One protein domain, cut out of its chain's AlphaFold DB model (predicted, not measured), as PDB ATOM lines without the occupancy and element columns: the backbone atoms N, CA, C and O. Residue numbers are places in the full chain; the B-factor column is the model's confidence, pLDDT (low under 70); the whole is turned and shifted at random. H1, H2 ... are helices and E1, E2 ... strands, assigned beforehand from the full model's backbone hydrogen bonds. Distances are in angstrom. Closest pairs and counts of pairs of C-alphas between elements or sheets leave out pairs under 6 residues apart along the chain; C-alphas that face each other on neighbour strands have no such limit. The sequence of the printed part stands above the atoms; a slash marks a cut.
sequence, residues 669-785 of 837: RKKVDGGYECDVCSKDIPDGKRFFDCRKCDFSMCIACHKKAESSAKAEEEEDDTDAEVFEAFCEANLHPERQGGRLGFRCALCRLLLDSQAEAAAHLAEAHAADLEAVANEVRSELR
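What this domain is: This is residues 669 to 785 of the 837 residues of the protein "PYK protein" of Symbiodinium sp. CCMP2456 (UniProt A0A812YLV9). The model is a dumbbell: one long helix, H1, is the bar between two small heads. The first head is a cluster of five short strands, E1 to E5, and the second is the hairpin E6 and E7 with H2 beside it, after which H3 folds back slantwise to meet H1 near its second end. The bar is bare along residues 707 to 718, which stand free. The printed part has 117 residues, with three named helices and seven named strands in the order E1 E2 E3 E4 E5 H1 E6 E7 H2 H3, and its class is mixed, helices and strands; one sheet has the order E1 - E4 - E5, and E2 with E3 and E6 with E7 make two more, all three antiparallel. The whole is extended, with a radius of gyration of the C-alphas of 24.5 A, and spans 75 by 34 by 17 A.

How they stand to each other: E1, residues 669 to 671, is an edge strand and the antiparallel neighbour of E4, residues 690 to 694, with N 670 and O 691 2.8 A apart, within hydrogen-bond range. E2, residues 676 to 678, and E3, residues 683 to 685, form a hairpin, with N 685 and O 676 2.8 A apart. E4 and E5, residues 699 to 702, form a second hairpin at 157 degrees between their directions; N 692 and O 701 are 2.8 A apart, and N 694 and O 699 are also 2.8 A apart. E2 and E5 have 7 pairs of C-alphas within 8 A, the closest being those of Cys 678 and Met 701, 4.8 A apart. H1, residues 703 to 734, is on the sheet of E1, E4 and E5 but only grazes it, with its residues 703 to 706. At the other end, E6, residues 735 to 740, and E7, residues 743 to 748, form a hairpin, with N 738 and O 745 2.8 A apart. Residues 746 to 747 of E7 also pair, antiparallel, with residues 754 to 755. The closest C-alphas of E7 and H2, residues 758 to 768, are those of Phe 746 and Gln 758, 6.2 A apart. H2 and H1 are close but not clearly touching, about perpendicular at 78 degrees, with the C-alphas of Cys 731 and Ala 762 closest at 6.2 A. H3, residues 770 to 785, touches H1 with its residues 773 to 777 alone, against residues 723 to 730 of H1; the closest C-alphas are those of Val 726 and Ala 777, 6.3 A apart. The two run opposite ways at a steep tilt of 53 degrees. Every O i to N i+4 pair is within hydrogen-bond range in H2 and H3, and 26 of 28 are in H1.

Where its parts are: E1 begins at C-alpha 669, at (167.740, 186.883, 176.577). E4 is 13.4 A from first to last C-alpha and E5 10.3 A. H1 runs 47.0 A, from C-alpha 703 at (173.807, 184.821, 182.920) to C-alpha 734 at (148.563, 206.167, 216.294). E6 measures 15.4 A, E7 16.3 A and H2 14.9 A. H3 measures 22.3 A and ends at C-alpha 785, at (169.193, 190.861, 212.939).

The domain as a whole: The two C-alphas farthest apart are those of Asp 687 and Gly 741, at 75.3 A. The printed part has no cut and no long link; the link from E7 to H2, 9 residues, is short, and the others are tight. The mean pLDDT of the printed part is 73.6, and 31 residues are under 70, among them residues 711 to 725, 739 to 744 and 780 to 785.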
ATOM      1  N   ARG A 669     166.909 188.091 176.646       86.88
ATOM      2  CA  ARG A 669     167.740 186.883 176.577       86.88
ATOM      3  C   ARG A 669     167.982 186.457 175.121       86.88
ATOM      4  O   ARG A 669     167.033 186.173 174.393       86.88
ATOM      5  N   LYS A 670     169.248 186.339 174.722       78.94
ATOM      6  CA  LYS A 670     169.702 185.873 173.401       78.94
ATOM      7  C   LYS A 670     170.678 184.705 173.514       78.94
ATOM      8  O   LYS A 670     171.147 184.381 174.603       78.94
ATOM      9  N   LYS A 671     170.947 184.036 172.390       83.25
ATOM     10  CA  LYS A 671     171.991 183.013 172.246       83.25
ATOM     11  C   LYS A 671     173.139 183.623 171.439       83.25
ATOM     12  O   LYS A 671     172.862 184.307 170.464       83.25
ATOM     13  N   VAL A 672     174.371 183.384 171.874       80.06
ATOM     14  CA  VAL A 672     175.595 183.884 171.235       80.06
ATOM     15  C   VAL A 672     175.695 183.332 169.811       80.06
ATOM     16  O   VAL A 672     175.680 182.110 169.626       80.06
ATOM     17  N   ASP A 673     175.751 184.240 168.838       73.94
ATOM     18  CA  ASP A 673     175.900 184.000 167.397       73.94
ATOM     19  C   ASP A 673     177.155 184.684 166.800       73.94
ATOM     20  O   ASP A 673     177.263 184.835 165.585       73.94
ATOM     21  N   GLY A 674     178.119 185.058 167.654       70.31
ATOM     22  CA  GLY A 674     179.390 185.720 167.334       70.31
ATOM     23  C   GLY A 674     180.237 185.939 168.602       70.31
ATOM     24  O   GLY A 674     179.853 185.489 169.674       70.31
ATOM     25  N   GLY A 675     181.374 186.638 168.533       74.88
ATOM     26  CA  GLY A 675     182.161 186.959 169.737       74.88
ATOM     27  C   GLY A 675     181.502 188.065 170.568       74.88
ATOM     28  O   GLY A 675     181.576 189.224 170.174       74.88
ATOM     29  N   TYR A 676     180.861 187.720 171.690       80.00
ATOM     30  CA  TYR A 676     180.278 188.689 172.633       80.00
ATOM     31  C   TYR A 676     181.057 188.688 173.949       80.00
ATOM     32  O   TYR A 676     181.344 187.621 174.489       80.00
ATOM     33  N   GLU A 677     181.322 189.866 174.507       87.31
ATOM     34  CA  GLU A 677     181.930 190.050 175.829       87.31
ATOM     35  C   GLU A 677     180.872 190.554 176.824       87.31
ATOM     36  O   GLU A 677     179.952 191.283 176.465       87.31
ATOM     37  N   CYS A 678     180.944 190.117 178.081       85.12
ATOM     38  CA  CYS A 678     180.049 190.592 179.132       85.12
ATOM     39  C   CYS A 678     180.522 191.940 179.689       85.12
ATOM     40  O   CYS A 678     181.504 191.964 180.424       85.12
ATOM     41  N   ASP A 679     179.763 193.013 179.492       86.44
ATOM     42  CA  ASP A 679     180.090 194.375 179.947       86.44
ATOM     43  C   ASP A 679     180.182 194.527 181.476       86.44
ATOM     44  O   ASP A 679     180.751 195.490 181.982       86.44
ATOM     45  N   VAL A 680     179.642 193.571 182.242       86.62
ATOM     46  CA  VAL A 680     179.681 193.596 183.719       86.62
ATOM     47  C   VAL A 680     180.940 192.946 184.292       86.62
ATOM     48  O   VAL A 680     181.377 193.298 185.384       86.62
ATOM     49  N   CYS A 681     181.508 191.951 183.611       86.25
ATOM     50  CA  CYS A 681     182.658 191.204 184.138       86.25
ATOM     51  C   CYS A 681     183.829 191.069 183.167       86.25
ATOM     52  O   CYS A 681     184.805 190.405 183.517       86.25
ATOM     53  N   SER A 682     183.719 191.680 181.987       86.69
ATOM     54  CA  SER A 682     184.721 191.722 180.919       86.69
ATOM     55  C   SER A 682     185.242 190.339 180.523       86.69
ATOM     56  O   SER A 682     186.440 190.104 180.385       86.69
ATOM     57  N   LYS A 683     184.332 189.359 180.458       86.69
ATOM     58  CA  LYS A 683     184.635 187.985 180.041       86.69
ATOM     59  C   LYS A 683     183.884 187.649 178.769       86.69
ATOM     60  O   LYS A 683     182.676 187.889 178.700       86.69
ATOM     61  N   ASP A 684     184.578 186.994 177.848       86.50
ATOM     62  CA  ASP A 684     183.978 186.433 176.643       86.50
ATOM     63  C   ASP A 684     182.866 185.441 176.995       86.50
ATOM     64  O   ASP A 684     183.010 184.559 177.853       86.50
ATOM     65  N   ILE A 685     181.733 185.588 176.319       83.06
ATOM     66  CA  ILE A 685     180.573 184.720 176.434       83.06
ATOM     67  C   ILE A 685     180.701 183.646 175.344       83.06
ATOM     68  O   ILE A 685     180.605 183.968 174.163       83.06
ATOM     69  N   PRO A 686     180.899 182.361 175.701       76.31
ATOM     70  CA  PRO A 686     181.194 181.325 174.714       76.31
ATOM     71  C   PRO A 686     180.060 181.088 173.708       76.31
ATOM     72  O   PRO A 686     178.878 181.131 174.076       76.31
ATOM     73  N   ASP A 687     180.429 180.712 172.481       75.38
ATOM     74  CA  ASP A 687     179.490 180.378 171.408       75.38
ATOM     75  C   ASP A 687     178.428 179.364 171.847       75.38
ATOM     76  O   ASP A 687     178.677 178.358 172.520       75.38
ATOM     77  N   GLY A 688     177.182 179.657 171.478       67.88
ATOM     78  CA  GLY A 688     176.027 178.833 171.801       67.88
ATOM     79  C   GLY A 688     175.511 178.939 173.243       67.88
ATOM     80  O   GLY A 688     174.469 178.341 173.544       67.88
ATOM     81  N   LYS A 689     176.156 179.710 174.132       74.88
ATOM     82  CA  LYS A 689     175.588 180.054 175.448       74.88
ATOM     83  C   LYS A 689     174.531 181.149 175.319       74.88
ATOM     84  O   LYS A 689     174.435 181.844 174.313       74.88
ATOM     85  N   ARG A 690     173.665 181.252 176.331       79.88
ATOM     86  CA  ARG A 690     172.662 182.319 176.418       79.88
ATOM     87  C   ARG A 690     173.205 183.471 177.265       79.88
ATOM     88  O   ARG A 690     173.921 183.224 178.231       79.88
ATOM     89  N   PHE A 691     172.834 184.694 176.921       82.00
ATOM     90  CA  PHE A 691     173.176 185.924 177.636       82.00
ATOM     91  C   PHE A 691     172.018 186.920 177.536       82.00
ATOM     92  O   PHE A 691     171.002 186.620 176.905       82.00
ATOM     93  N   PHE A 692     172.133 188.057 178.204       86.12
ATOM     94  CA  PHE A 692     171.142 189.123 178.204       86.12
ATOM     95  C   PHE A 692     171.687 190.321 177.435       86.12
ATOM     96  O   PHE A 692     172.795 190.758 177.703       86.12
ATOM     97  N   ASP A 693     170.916 190.813 176.476       84.88
ATOM     98  CA  ASP A 693     171.314 191.840 175.519       84.88
ATOM     99  C   ASP A 693     170.333 193.015 175.553       84.88
ATOM    100  O   ASP A 693     169.109 192.827 175.517       84.88
ATOM    101  N   CYS A 694     170.873 194.229 175.555       83.81
ATOM    102  CA  CYS A 694     170.150 195.457 175.282       83.81
ATOM    103  C   CYS A 694     170.612 196.058 173.959       83.81
ATOM    104  O   CYS A 694     171.546 196.855 173.919       83.81
ATOM    105  N   ARG A 695     169.862 195.800 172.884       77.00
ATOM    106  CA  ARG A 695     170.164 196.381 171.563       77.00
ATOM    107  C   ARG A 695     170.180 197.911 171.527       77.00
ATOM    108  O   ARG A 695     170.764 198.477 170.617       77.00
ATOM    109  N   LYS A 696     169.479 198.581 172.452       79.06
ATOM    110  CA  LYS A 696     169.422 200.053 172.487       79.06
ATOM    111  C   LYS A 696     170.718 200.674 173.010       79.06
ATOM    112  O   LYS A 696     171.052 201.775 172.598       79.06
ATOM    113  N   CYS A 697     171.404 199.980 173.914       79.56
ATOM    114  CA  CYS A 697     172.614 200.467 174.580       79.56
ATOM    115  C   CYS A 697     173.862 199.666 174.204       79.56
ATOM    116  O   CYS A 697     174.912 199.928 174.771       79.56
ATOM    117  N   ASP A 698     173.714 198.687 173.307       81.75
ATOM    118  CA  ASP A 698     174.738 197.699 172.953       81.75
ATOM    119  C   ASP A 698     175.385 197.054 174.189       81.75
ATOM    120  O   ASP A 698     176.597 196.943 174.302       81.75
ATOM    121  N   PHE A 699     174.542 196.691 175.163       85.56
ATOM    122  CA  PHE A 699     174.976 196.170 176.458       85.56
ATOM    123  C   PHE A 699     174.660 194.681 176.574       85.56
ATOM    124  O   PHE A 699     173.498 194.271 176.496       85.56
ATOM    125  N   SER A 700     175.691 193.888 176.825       83.94
ATOM    126  CA  SER A 700     175.690 192.439 176.929       83.94
ATOM    127  C   SER A 700     176.072 191.999 178.339       83.94
ATOM    128  O   SER A 700     177.147 192.282 178.851       83.94
ATOM    129  N   MET A 701     175.208 191.222 178.985       87.06
ATOM    130  CA  MET A 701     175.447 190.687 180.320       87.06
ATOM    131  C   MET A 701     175.316 189.165 180.337       87.06
ATOM    132  O   MET A 701     174.300 188.584 179.944       87.06
ATOM    133  N   CYS A 702     176.339 188.482 180.851       83.50
ATOM    134  CA  CYS A 702     176.301 187.036 181.002       83.50
ATOM    135  C   CYS A 702     175.290 186.608 182.080       83.50
ATOM    136  O   CYS A 702     174.971 187.344 183.015       83.50
ATOM    137  N   ILE A 703     174.810 185.365 181.987       78.69
ATOM    138  CA  ILE A 703     173.807 184.821 182.920       78.69
ATOM    139  C   ILE A 703     174.274 184.869 184.381       78.69
ATOM    140  O   ILE A 703     173.447 185.049 185.270       78.69
ATOM    141  N   ALA A 704     175.572 184.701 184.645       79.38
ATOM    142  CA  ALA A 704     176.097 184.725 186.009       79.38
ATOM    143  C   ALA A 704     175.998 186.127 186.633       79.38
ATOM    144  O   ALA A 704     175.554 186.255 187.771       79.38
ATOM    145  N   CYS A 705     176.349 187.167 185.872       77.31
ATOM    146  CA  CYS A 705     176.219 188.557 186.306       77.31
ATOM    147  C   CYS A 705     174.753 188.959 186.481       77.31
ATOM    148  O   CYS A 705     174.417 189.555 187.499       77.31
ATOM    149  N   HIS A 706     173.873 188.529 185.571       83.38
ATOM    150  CA  HIS A 706     172.437 188.777 185.704       83.38
ATOM    151  C   HIS A 706     171.856 188.148 186.970       83.38
ATOM    152  O   HIS A 706     171.138 188.810 187.704       83.38
ATOM    153  N   LYS A 707     172.189 186.885 187.266       74.62
ATOM    154  CA  LYS A 707     171.712 186.215 188.487       74.62
ATOM    155  C   LYS A 707     172.199 186.897 189.766       74.62
ATOM    156  O   LYS A 707     171.477 186.899 190.752       74.62
ATOM    157  N   LYS A 708     173.418 187.444 189.749       75.81
ATOM    158  CA  LYS A 708     173.983 188.165 190.894       75.81
ATOM    159  C   LYS A 708     173.289 189.516 191.106       75.81
ATOM    160  O   LYS A 708     172.999 189.866 192.241       75.81
ATOM    161  N   ALA A 709     172.988 190.233 190.024       72.69
ATOM    162  CA  ALA A 709     172.213 191.472 190.080       72.69
ATOM    163  C   ALA A 709     170.771 191.220 190.558       72.69
ATOM    164  O   ALA A 709     170.273 191.936 191.414       72.69
ATOM    165  N   GLU A 710     170.146 190.140 190.088       70.38
ATOM    166  CA  GLU A 710     168.795 189.728 190.489       70.38
ATOM    167  C   GLU A 710     168.711 189.339 191.977       70.38
ATOM    168  O   GLU A 710     167.699 189.590 192.620       70.38
ATOM    169  N   SER A 711     169.769 188.752 192.553       56.16
ATOM    170  CA  SER A 711     169.809 188.448 193.992       56.16
ATOM    171  C   SER A 711     170.018 189.673 194.880       56.16
ATOM    172  O   SER A 711     169.570 189.659 196.017       56.16
ATOM    173  N   SER A 712     170.706 190.706 194.384       59.38
ATOM    174  CA  SER A 712     170.877 191.970 195.112       59.38
ATOM    175  C   SER A 712     169.591 192.794 195.101       59.38
ATOM    176  O   SER A 712     169.177 193.257 196.152       59.38
ATOM    177  N   ALA A 713     168.918 192.863 193.949       56.97
ATOM    178  CA  ALA A 713     167.628 193.533 193.793       56.97
ATOM    179  C   ALA A 713     166.540 192.954 194.722       56.97
ATOM    180  O   ALA A 713     165.792 193.697 195.339       56.97
ATOM    181  N   LYS A 714     166.507 191.624 194.896       46.31
ATOM    182  CA  LYS A 714     165.556 190.956 195.805       46.31
ATOM    183  C   LYS A 714     165.824 191.184 197.294       46.31
ATOM    184  O   LYS A 714     164.908 191.041 198.087       46.31
ATOM    185  N   ALA A 715     167.068 191.470 197.677       47.47
ATOM    186  CA  ALA A 715     167.408 191.742 199.073       47.47
ATOM    187  C   ALA A 715     167.043 193.179 199.479       47.47
ATOM    188  O   ALA A 715     166.718 193.402 200.638       47.47
ATOM    189  N   GLU A 716     167.084 194.123 198.532       48.09
ATOM    190  CA  GLU A 716     166.610 195.501 198.727       48.09
ATOM    191  C   GLU A 716     165.065 195.552 198.769       48.09
ATOM    192  O   GLU A 716     164.511 196.225 199.628       48.09
ATOM    193  N   GLU A 717     164.370 194.750 197.945       47.38
ATOM    194  CA  GLU A 717     162.895 194.624 197.948       47.38
ATOM    195  C   GLU A 717     162.343 194.095 199.294       47.38
ATOM    196  O   GLU A 717     161.356 194.618 199.799       47.38
ATOM    197  N   GLU A 718     163.017 193.125 199.931       45.09
ATOM    198  CA  GLU A 718     162.627 192.623 201.264       45.09
ATOM    199  C   GLU A 718     162.833 193.660 202.395       45.09
ATOM    200  O   GLU A 718     162.129 193.596 203.406       45.09
ATOM    201  N   GLU A 719     163.776 194.604 202.251       48.06
ATOM    202  CA  GLU A 719     164.053 195.663 203.244       48.06
ATOM    203  C   GLU A 719     163.082 196.857 203.080       48.06
ATOM    204  O   GLU A 719     162.603 197.397 204.078       48.06
ATOM    205  N   ASP A 720     162.705 197.199 201.840       47.06
ATOM    206  CA  ASP A 720     161.699 198.233 201.546       47.06
ATOM    207  C   ASP A 720     160.265 197.786 201.909       47.06
ATOM    208  O   ASP A 720     159.494 198.577 202.464       47.06
ATOM    209  N   ASP A 721     159.911 196.512 201.678       48.09
ATOM    210  CA  ASP A 721     158.608 195.953 202.083       48.09
ATOM    211  C   ASP A 721     158.444 195.949 203.614       48.09
ATOM    212  O   ASP A 721     157.369 196.264 204.129       48.09
ATOM    213  N   THR A 722     159.520 195.672 204.366       57.25
ATOM    214  CA  THR A 722     159.464 195.703 205.838       57.25
ATOM    215  C   THR A 722     159.283 197.119 206.386       57.25
ATOM    216  O   THR A 722     158.567 197.305 207.370       57.25
ATOM    217  N   ASP A 723     159.873 198.135 205.757       58.16
ATOM    218  CA  ASP A 723     159.699 199.529 206.175       58.16
ATOM    219  C   ASP A 723     158.293 200.074 205.866       58.16
ATOM    220  O   ASP A 723     157.741 200.849 206.657       58.16
ATOM    221  N   ALA A 724     157.681 199.629 204.762       62.06
ATOM    222  CA  ALA A 724     156.294 199.947 204.428       62.06
ATOM    223  C   ALA A 724     155.304 199.327 205.433       62.06
ATOM    224  O   ALA A 724     154.412 200.026 205.924       62.06
ATOM    225  N   GLU A 725     155.503 198.058 205.805       61.19
ATOM    226  CA  GLU A 725     154.697 197.366 206.822       61.19
ATOM    227  C   GLU A 725     154.823 198.027 208.207       61.19
ATOM    228  O   GLU A 725     153.825 198.213 208.910       61.19
ATOM    229  N   VAL A 726     156.035 198.452 208.596       70.31
ATOM    230  CA  VAL A 726     156.263 199.193 209.850       70.31
ATOM    231  C   VAL A 726     155.512 200.526 209.849       70.31
ATOM    232  O   VAL A 726     154.909 200.888 210.862       70.31
ATOM    233  N   PHE A 727     155.521 201.264 208.736       70.62
ATOM    234  CA  PHE A 727     154.824 202.547 208.646       70.62
ATOM    235  C   PHE A 727     153.299 202.400 208.697       70.62
ATOM    236  O   PHE A 727     152.630 203.184 209.379       70.62
ATOM    237  N   GLU A 728     152.742 201.394 208.019       65.56
ATOM    238  CA  GLU A 728     151.304 201.113 208.045       65.56
ATOM    239  C   GLU A 728     150.843 200.752 209.463       65.56
ATOM    240  O   GLU A 728     149.925 201.384 209.995       65.56
ATOM    241  N   ALA A 729     151.564 199.853 210.139       65.69
ATOM    242  CA  ALA A 729     151.267 199.483 211.518       65.69
ATOM    243  C   ALA A 729     151.449 200.658 212.503       65.69
ATOM    244  O   ALA A 729     150.663 200.830 213.441       65.69
ATOM    245  N   PHE A 730     152.441 201.527 212.274       72.25
ATOM    246  CA  PHE A 730     152.628 202.750 213.059       72.25
ATOM    247  C   PHE A 730     151.459 203.732 212.886       72.25
ATOM    248  O   PHE A 730     151.033 204.365 213.859       72.25
ATOM    249  N   CYS A 731     150.901 203.839 211.675       68.44
ATOM    250  CA  CYS A 731     149.707 204.637 211.403       68.44
ATOM    251  C   CYS A 731     148.459 204.055 212.076       68.44
ATOM    252  O   CYS A 731     147.700 204.808 212.687       68.44
ATOM    253  N   GLU A 732     148.252 202.739 212.020       71.69
ATOM    254  CA  GLU A 732     147.117 202.078 212.680       71.69
ATOM    255  C   GLU A 732     147.133 202.260 214.201       71.69
ATOM    256  O   GLU A 732     146.098 202.543 214.812       71.69
ATOM    257  N   ALA A 733     148.313 202.159 214.816       73.44
ATOM    258  CA  ALA A 733     148.465 202.325 216.257       73.44
ATOM    259  C   ALA A 733     148.202 203.769 216.719       73.44
ATOM    260  O   ALA A 733     147.701 203.982 217.826       73.44
ATOM    261  N   ASN A 734     148.525 204.762 215.884       76.62
ATOM    262  CA  ASN A 734     148.563 206.167 216.294       76.62
ATOM    263  C   ASN A 734     147.490 207.058 215.654       76.62
ATOM    264  O   ASN A 734     147.416 208.236 216.011       76.62
ATOM    265  N   LEU A 735     146.637 206.550 214.760       80.00
ATOM    266  CA  LEU A 735     145.521 207.303 214.181       80.00
ATOM    267  C   LEU A 735     144.176 206.758 214.645       80.00
ATOM    268  O   LEU A 735     143.825 205.603 214.420       80.00
ATOM    269  N   HIS A 736     143.371 207.624 215.258       80.50
ATOM    270  CA  HIS A 736     142.053 207.247 215.759       80.50
ATOM    271  C   HIS A 736     140.945 208.059 215.084       80.50
ATOM    272  O   HIS A 736     140.947 209.288 215.178       80.50
ATOM    273  N   PRO A 737     139.969 207.409 214.429       79.75
ATOM    274  CA  PRO A 737     138.849 208.108 213.819       79.75
ATOM    275  C   PRO A 737     137.958 208.758 214.886       79.75
ATOM    276  O   PRO A 737     137.541 208.121 215.853       79.75
ATOM    277  N   GLU A 738     137.603 210.024 214.689       76.12
ATOM    278  CA  GLU A 738     136.751 210.793 215.592       76.12
ATOM    279  C   GLU A 738     135.746 211.643 214.808       76.12
ATOM    280  O   GLU A 738     136.083 212.338 213.852       76.12
ATOM    281  N   ARG A 739     134.473 211.601 215.217       67.62
ATOM    282  CA  ARG A 739     133.402 212.382 214.581       67.62
ATOM    283  C   ARG A 739     133.243 213.748 215.241       67.62
ATOM    284  O   ARG A 739     132.915 213.822 216.423       67.62
ATOM    285  N   GLN A 740     133.321 214.816 214.447       58.25
ATOM    286  CA  GLN A 740     132.895 216.161 214.846       58.25
ATOM    287  C   GLN A 740     131.848 216.708 213.879       58.25
ATOM    288  O   GLN A 740     132.057 216.757 212.671       58.25
ATOM    289  N   GLY A 741     130.691 217.121 214.408       49.78
ATOM    290  CA  GLY A 741     129.685 217.868 213.640       49.78
ATOM    291  C   GLY A 741     129.199 217.190 212.351       49.78
ATOM    292  O   GLY A 741     128.829 217.882 211.409       49.78
ATOM    293  N   GLY A 742     129.227 215.853 212.284       60.81
ATOM    294  CA  GLY A 742     128.817 215.079 211.105       60.81
ATOM    295  C   GLY A 742     129.937 214.718 210.121       60.81
ATOM    296  O   GLY A 742     129.661 213.984 209.177       60.81
ATOM    297  N   ARG A 743     131.185 215.152 210.350       58.81
ATOM    298  CA  ARG A 743     132.367 214.773 209.552       58.81
ATOM    299  C   ARG A 743     133.303 213.862 210.351       58.81
ATOM    300  O   ARG A 743     133.374 213.970 211.576       58.81
ATOM    301  N   LEU A 744     133.957 212.930 209.659       64.50
ATOM    302  CA  LEU A 744     134.958 212.023 210.224       64.50
ATOM    303  C   LEU A 744     136.335 212.678 210.093       64.50
ATOM    304  O   LEU A 744     136.748 212.953 208.972       64.50
ATOM    305  N   GLY A 745     137.007 212.931 211.212       82.56
ATOM    306  CA  GLY A 745     138.421 213.304 211.255       82.56
ATOM    307  C   GLY A 745     139.253 212.196 211.900       82.56
ATOM    308  O   GLY A 745     138.706 211.233 212.436       82.56
ATOM    309  N   PHE A 746     140.572 212.333 211.867       87.06
ATOM    310  CA  PHE A 746     141.527 211.390 212.446       87.06
ATOM    311  C   PHE A 746     142.374 212.118 213.486       87.06
ATOM    312  O   PHE A 746     143.057 213.094 213.179       87.06
ATOM    313  N   ARG A 747     142.305 211.670 214.739       86.69
ATOM    314  CA  ARG A 747     143.119 212.190 215.835       86.69
ATOM    315  C   ARG A 747     144.431 211.418 215.901       86.69
ATOM    316  O   ARG A 747     144.410 210.203 216.069       86.69
ATOM    317  N   CYS A 748     145.551 212.131 215.861       84.06
ATOM    318  CA  CYS A 748     146.860 211.569 216.179       84.06
ATOM    319  C   CYS A 748     146.960 211.287 217.689       84.06
ATOM    320  O   CYS A 748     146.735 212.183 218.505       84.06
ATOM    321  N   ALA A 749     147.300 210.065 218.088       80.75
ATOM    322  CA  ALA A 749     147.437 209.665 219.487       80.75
ATOM    323  C   ALA A 749     148.638 210.338 220.179       80.75
ATOM    324  O   ALA A 749     148.557 210.654 221.368       80.75
ATOM    325  N   LEU A 750     149.706 210.624 219.424       81.75
ATOM    326  CA  LEU A 750     150.963 211.183 219.932       81.75
ATOM    327  C   LEU A 750     150.844 212.677 220.272       81.75
ATOM    328  O   LEU A 750     151.221 213.102 221.363       81.75
ATOM    329  N   CYS A 751     150.269 213.485 219.375       84.31
ATOM    330  CA  CYS A 751     150.178 214.943 219.543       84.31
ATOM    331  C   CYS A 751     148.747 215.469 219.767       84.31
ATOM    332  O   CYS A 751     148.552 216.655 220.037       84.31
ATOM    333  N   ARG A 752     147.732 214.596 219.672       86.12
ATOM    334  CA  ARG A 752     146.291 214.902 219.789       86.12
ATOM    335  C   ARG A 752     145.724 215.861 218.744       86.12
ATOM    336  O   ARG A 752     144.575 216.290 218.905       86.12
ATOM    337  N   LEU A 753     146.480 216.154 217.685       86.62
ATOM    338  CA  LEU A 753     146.011 216.935 216.545       86.62
ATOM    339  C   LEU A 753     144.909 216.169 215.803       86.62
ATOM    340  O   LEU A 753     145.028 214.964 215.587       86.62
ATOM    341  N   LEU A 754     143.834 216.871 215.446       85.00
ATOM    342  CA  LEU A 754     142.738 216.336 214.645       85.00
ATOM    343  C   LEU A 754     142.936 216.771 213.193       85.00
ATOM    344  O   LEU A 754     143.109 217.962 212.939       85.00
ATOM    345  N   LEU A 755     142.917 215.811 212.276       86.75
ATOM    346  CA  LEU A 755     143.148 216.015 210.848       86.75
ATOM    347  C   LEU A 755     141.918 215.571 210.060       86.75
ATOM    348  O   LEU A 755     141.199 214.660 210.475       86.75
ATOM    349  N   ASP A 756     141.649 216.237 208.943       79.00
ATOM    350  CA  ASP A 756     140.362 216.122 208.252       79.00
ATOM    351  C   ASP A 756     140.290 214.887 207.337       79.00
ATOM    352  O   ASP A 756     139.203 214.490 206.913       79.00
ATOM    353  N   SER A 757     141.425 214.237 207.060       79.12
ATOM    354  CA  SER A 757     141.493 212.995 206.286       79.12
ATOM    355  C   SER A 757     142.579 212.044 206.788       79.12
ATOM    356  O   SER A 757     143.551 212.453 207.423       79.12
ATOM    357  N   GLN A 758     142.432 210.757 206.467       73.94
ATOM    358  CA  GLN A 758     143.419 209.733 206.815       73.94
ATOM    359  C   GLN A 758     144.766 209.974 206.119       73.94
ATOM    360  O   GLN A 758     145.809 209.726 206.711       73.94
ATOM    361  N   ALA A 759     144.752 210.506 204.893       75.19
ATOM    362  CA  ALA A 759     145.965 210.820 204.140       75.19
ATOM    363  C   ALA A 759     146.748 211.984 204.771       75.19
ATOM    364  O   ALA A 759     147.961 211.892 204.932       75.19
ATOM    365  N   GLU A 760     146.057 213.047 205.199       76.81
ATOM    366  CA  GLU A 760     146.684 214.142 205.960       76.81
ATOM    367  C   GLU A 760     147.214 213.657 207.312       76.81
ATOM    368  O   GLU A 760     148.266 214.102 207.761       76.81
ATOM    369  N   ALA A 761     146.510 212.717 207.944       76.50
ATOM    370  CA  ALA A 761     146.917 212.097 209.195       76.50
ATOM    371  C   ALA A 761     148.163 211.210 209.070       76.50
ATOM    372  O   ALA A 761     149.066 211.317 209.901       76.50
ATOM    373  N   ALA A 762     148.255 210.403 208.014       75.56
ATOM    374  CA  ALA A 762     149.436 209.596 207.717       75.56
ATOM    375  C   ALA A 762     150.642 210.475 207.346       75.56
ATOM    376  O   ALA A 762     151.728 210.286 207.887       75.56
ATOM    377  N   ALA A 763     150.444 211.500 206.506       79.75
ATOM    378  CA  ALA A 763     151.498 212.459 206.170       79.75
ATOM    379  C   ALA A 763     151.989 213.223 207.412       79.75
ATOM    380  O   ALA A 763     153.188 213.403 207.609       79.75
ATOM    381  N   HIS A 764     151.072 213.609 208.303       84.50
ATOM    382  CA  HIS A 764     151.424 214.243 209.568       84.50
ATOM    383  C   HIS A 764     152.255 213.328 210.478       84.50
ATOM    384  O   HIS A 764     153.207 213.811 211.085       84.50
ATOM    385  N   LEU A 765     151.940 212.030 210.573       75.31
ATOM    386  CA  LEU A 765     152.770 211.077 211.321       75.31
ATOM    387  C   LEU A 765     154.158 210.912 210.690       75.31
ATOM    388  O   LEU A 765     155.151 210.964 211.413       75.31
ATOM    389  N   ALA A 766     154.238 210.789 209.363       78.00
ATOM    390  CA  ALA A 766     155.508 210.663 208.650       78.00
ATOM    391  C   ALA A 766     156.418 211.890 208.827       78.00
ATOM    392  O   ALA A 766     157.630 211.744 208.928       78.00
ATOM    393  N   GLU A 767     155.849 213.100 208.881       79.56
ATOM    394  CA  GLU A 767     156.626 214.342 208.958       79.56
ATOM    395  C   GLU A 767     156.863 214.827 210.395       79.56
ATOM    396  O   GLU A 767     157.986 215.175 210.764       79.56
ATOM    397  N   ALA A 768     155.817 214.882 211.224       80.50
ATOM    398  CA  ALA A 768     155.891 215.454 212.570       80.50
ATOM    399  C   ALA A 768     156.367 214.448 213.628       80.50
ATOM    400  O   ALA A 768     156.856 214.866 214.678       80.50
ATOM    401  N   HIS A 769     156.253 213.147 213.338       84.88
ATOM    402  CA  HIS A 769     156.660 212.038 214.205       84.88
ATOM    403  C   HIS A 769     157.696 211.122 213.533       84.88
ATOM    404  O   HIS A 769     157.859 209.969 213.925       84.88
ATOM    405  N   ALA A 770     158.452 211.650 212.559       76.19
ATOM    406  CA  ALA A 770     159.490 210.917 211.826       76.19
ATOM    407  C   ALA A 770     160.513 210.235 212.753       76.19
ATOM    408  O   ALA A 770     160.906 209.099 212.519       76.19
ATOM    409  N   ALA A 771     160.911 210.911 213.838       75.25
ATOM    410  CA  ALA A 771     161.862 210.370 214.809       75.25
ATOM    411  C   ALA A 771     161.278 209.212 215.639       75.25
ATOM    412  O   ALA A 771     162.006 208.284 215.983       75.25
ATOM    413  N   ASP A 772     159.978 209.259 215.946       78.62
ATOM    414  CA  ASP A 772     159.276 208.189 216.662       78.62
ATOM    415  C   ASP A 772     159.119 206.959 215.748       78.62
ATOM    416  O   ASP A 772     159.376 205.830 216.164       78.62
ATOM    417  N   LEU A 773     158.780 207.188 214.475       74.81
ATOM    418  CA  LEU A 773     158.702 206.154 213.442       74.81
ATOM    419  C   LEU A 773     160.064 205.486 213.195       74.81
ATOM    420  O   LEU A 773     160.160 204.262 213.142       74.81
ATOM    421  N   GLU A 774     161.133 206.275 213.086       77.94
ATOM    422  CA  GLU A 774     162.487 205.765 212.856       77.94
ATOM    423  C   GLU A 774     163.024 204.982 214.067       77.94
ATOM    424  O   GLU A 774     163.770 204.015 213.902       77.94
ATOM    425  N   ALA A 775     162.613 205.334 215.290       75.38
ATOM    426  CA  ALA A 775     162.922 204.546 216.483       75.38
ATOM    427  C   ALA A 775     162.265 203.155 216.435       75.38
ATOM    428  O   ALA A 775     162.955 202.158 216.652       75.38
ATOM    429  N   VAL A 776     160.977 203.082 216.072       70.94
ATOM    430  CA  VAL A 776     160.238 201.813 215.926       70.94
ATOM    431  C   VAL A 776     160.825 200.958 214.800       70.94
ATOM    432  O   VAL A 776     161.084 199.771 214.996       70.94
ATOM    433  N   ALA A 777     161.125 201.559 213.645       73.50
ATOM    434  CA  ALA A 777     161.742 200.851 212.525       73.50
ATOM    435  C   ALA A 777     163.114 200.265 212.899       73.50
ATOM    436  O   ALA A 777     163.424 199.120 212.573       73.50
ATOM    437  N   ASN A 778     163.938 201.012 213.640       73.56
ATOM    438  CA  ASN A 778     165.246 200.524 214.074       73.56
ATOM    439  C   ASN A 778     165.158 199.395 215.109       73.56
ATOM    440  O   ASN A 778     165.997 198.492 215.084       73.56
ATOM    441  N   GLU A 779     164.156 199.409 215.987       71.50
ATOM    442  CA  GLU A 779     163.915 198.333 216.949       71.50
ATOM    443  C   GLU A 779     163.534 197.031 216.228       71.50
ATOM    444  O   GLU A 779     164.212 196.013 216.409       71.50
ATOM    445  N   VAL A 780     162.583 197.104 215.292       64.25
ATOM    446  CA  VAL A 780     162.158 195.981 214.437       64.25
ATOM    447  C   VAL A 780     163.329 195.418 213.620       64.25
ATOM    448  O   VAL A 780     163.584 194.209 213.627       64.25
ATOM    449  N   ARG A 781     164.127 196.285 212.977       67.25
ATOM    450  CA  ARG A 781     165.326 195.866 212.226       67.25
ATOM    451  C   ARG A 781     166.388 195.222 213.128       67.25
ATOM    452  O   ARG A 781     167.112 194.325 212.685       67.25
ATOM    453  N   SER A 782     166.514 195.656 214.384       57.50
ATOM    454  CA  SER A 782     167.491 195.100 215.329       57.50
ATOM    455  C   SER A 782     167.122 193.689 215.802       57.50
ATOM    456  O   SER A 782     168.006 192.836 215.927       57.50
ATOM    457  N   GLU A 783     165.834 193.398 215.988       55.78
ATOM    458  CA  GLU A 783     165.360 192.066 216.373       55.78
ATOM    459  C   GLU A 783     165.428 191.068 215.215       55.78
ATOM    460  O   GLU A 783     165.877 189.934 215.410       55.78
ATOM    461  N   LEU A 784     165.130 191.512 213.989       53.12
ATOM    462  CA  LEU A 784     165.325 190.712 212.773       53.12
ATOM    463  C   LEU A 784     166.799 190.310 212.579       53.12
ATOM    464  O   LEU A 784     167.090 189.183 212.174       53.12
ATOM    465  N   ARG A 785     167.751 191.185 212.946       46.88
ATOM    466  CA  ARG A 785     169.193 190.861 212.939       46.88
ATOM    467  C   ARG A 785     169.608 189.927 214.080       46.88
ATOM    468  O   ARG A 785     170.482 189.083 213.880       46.88
TER     469      ARG A 785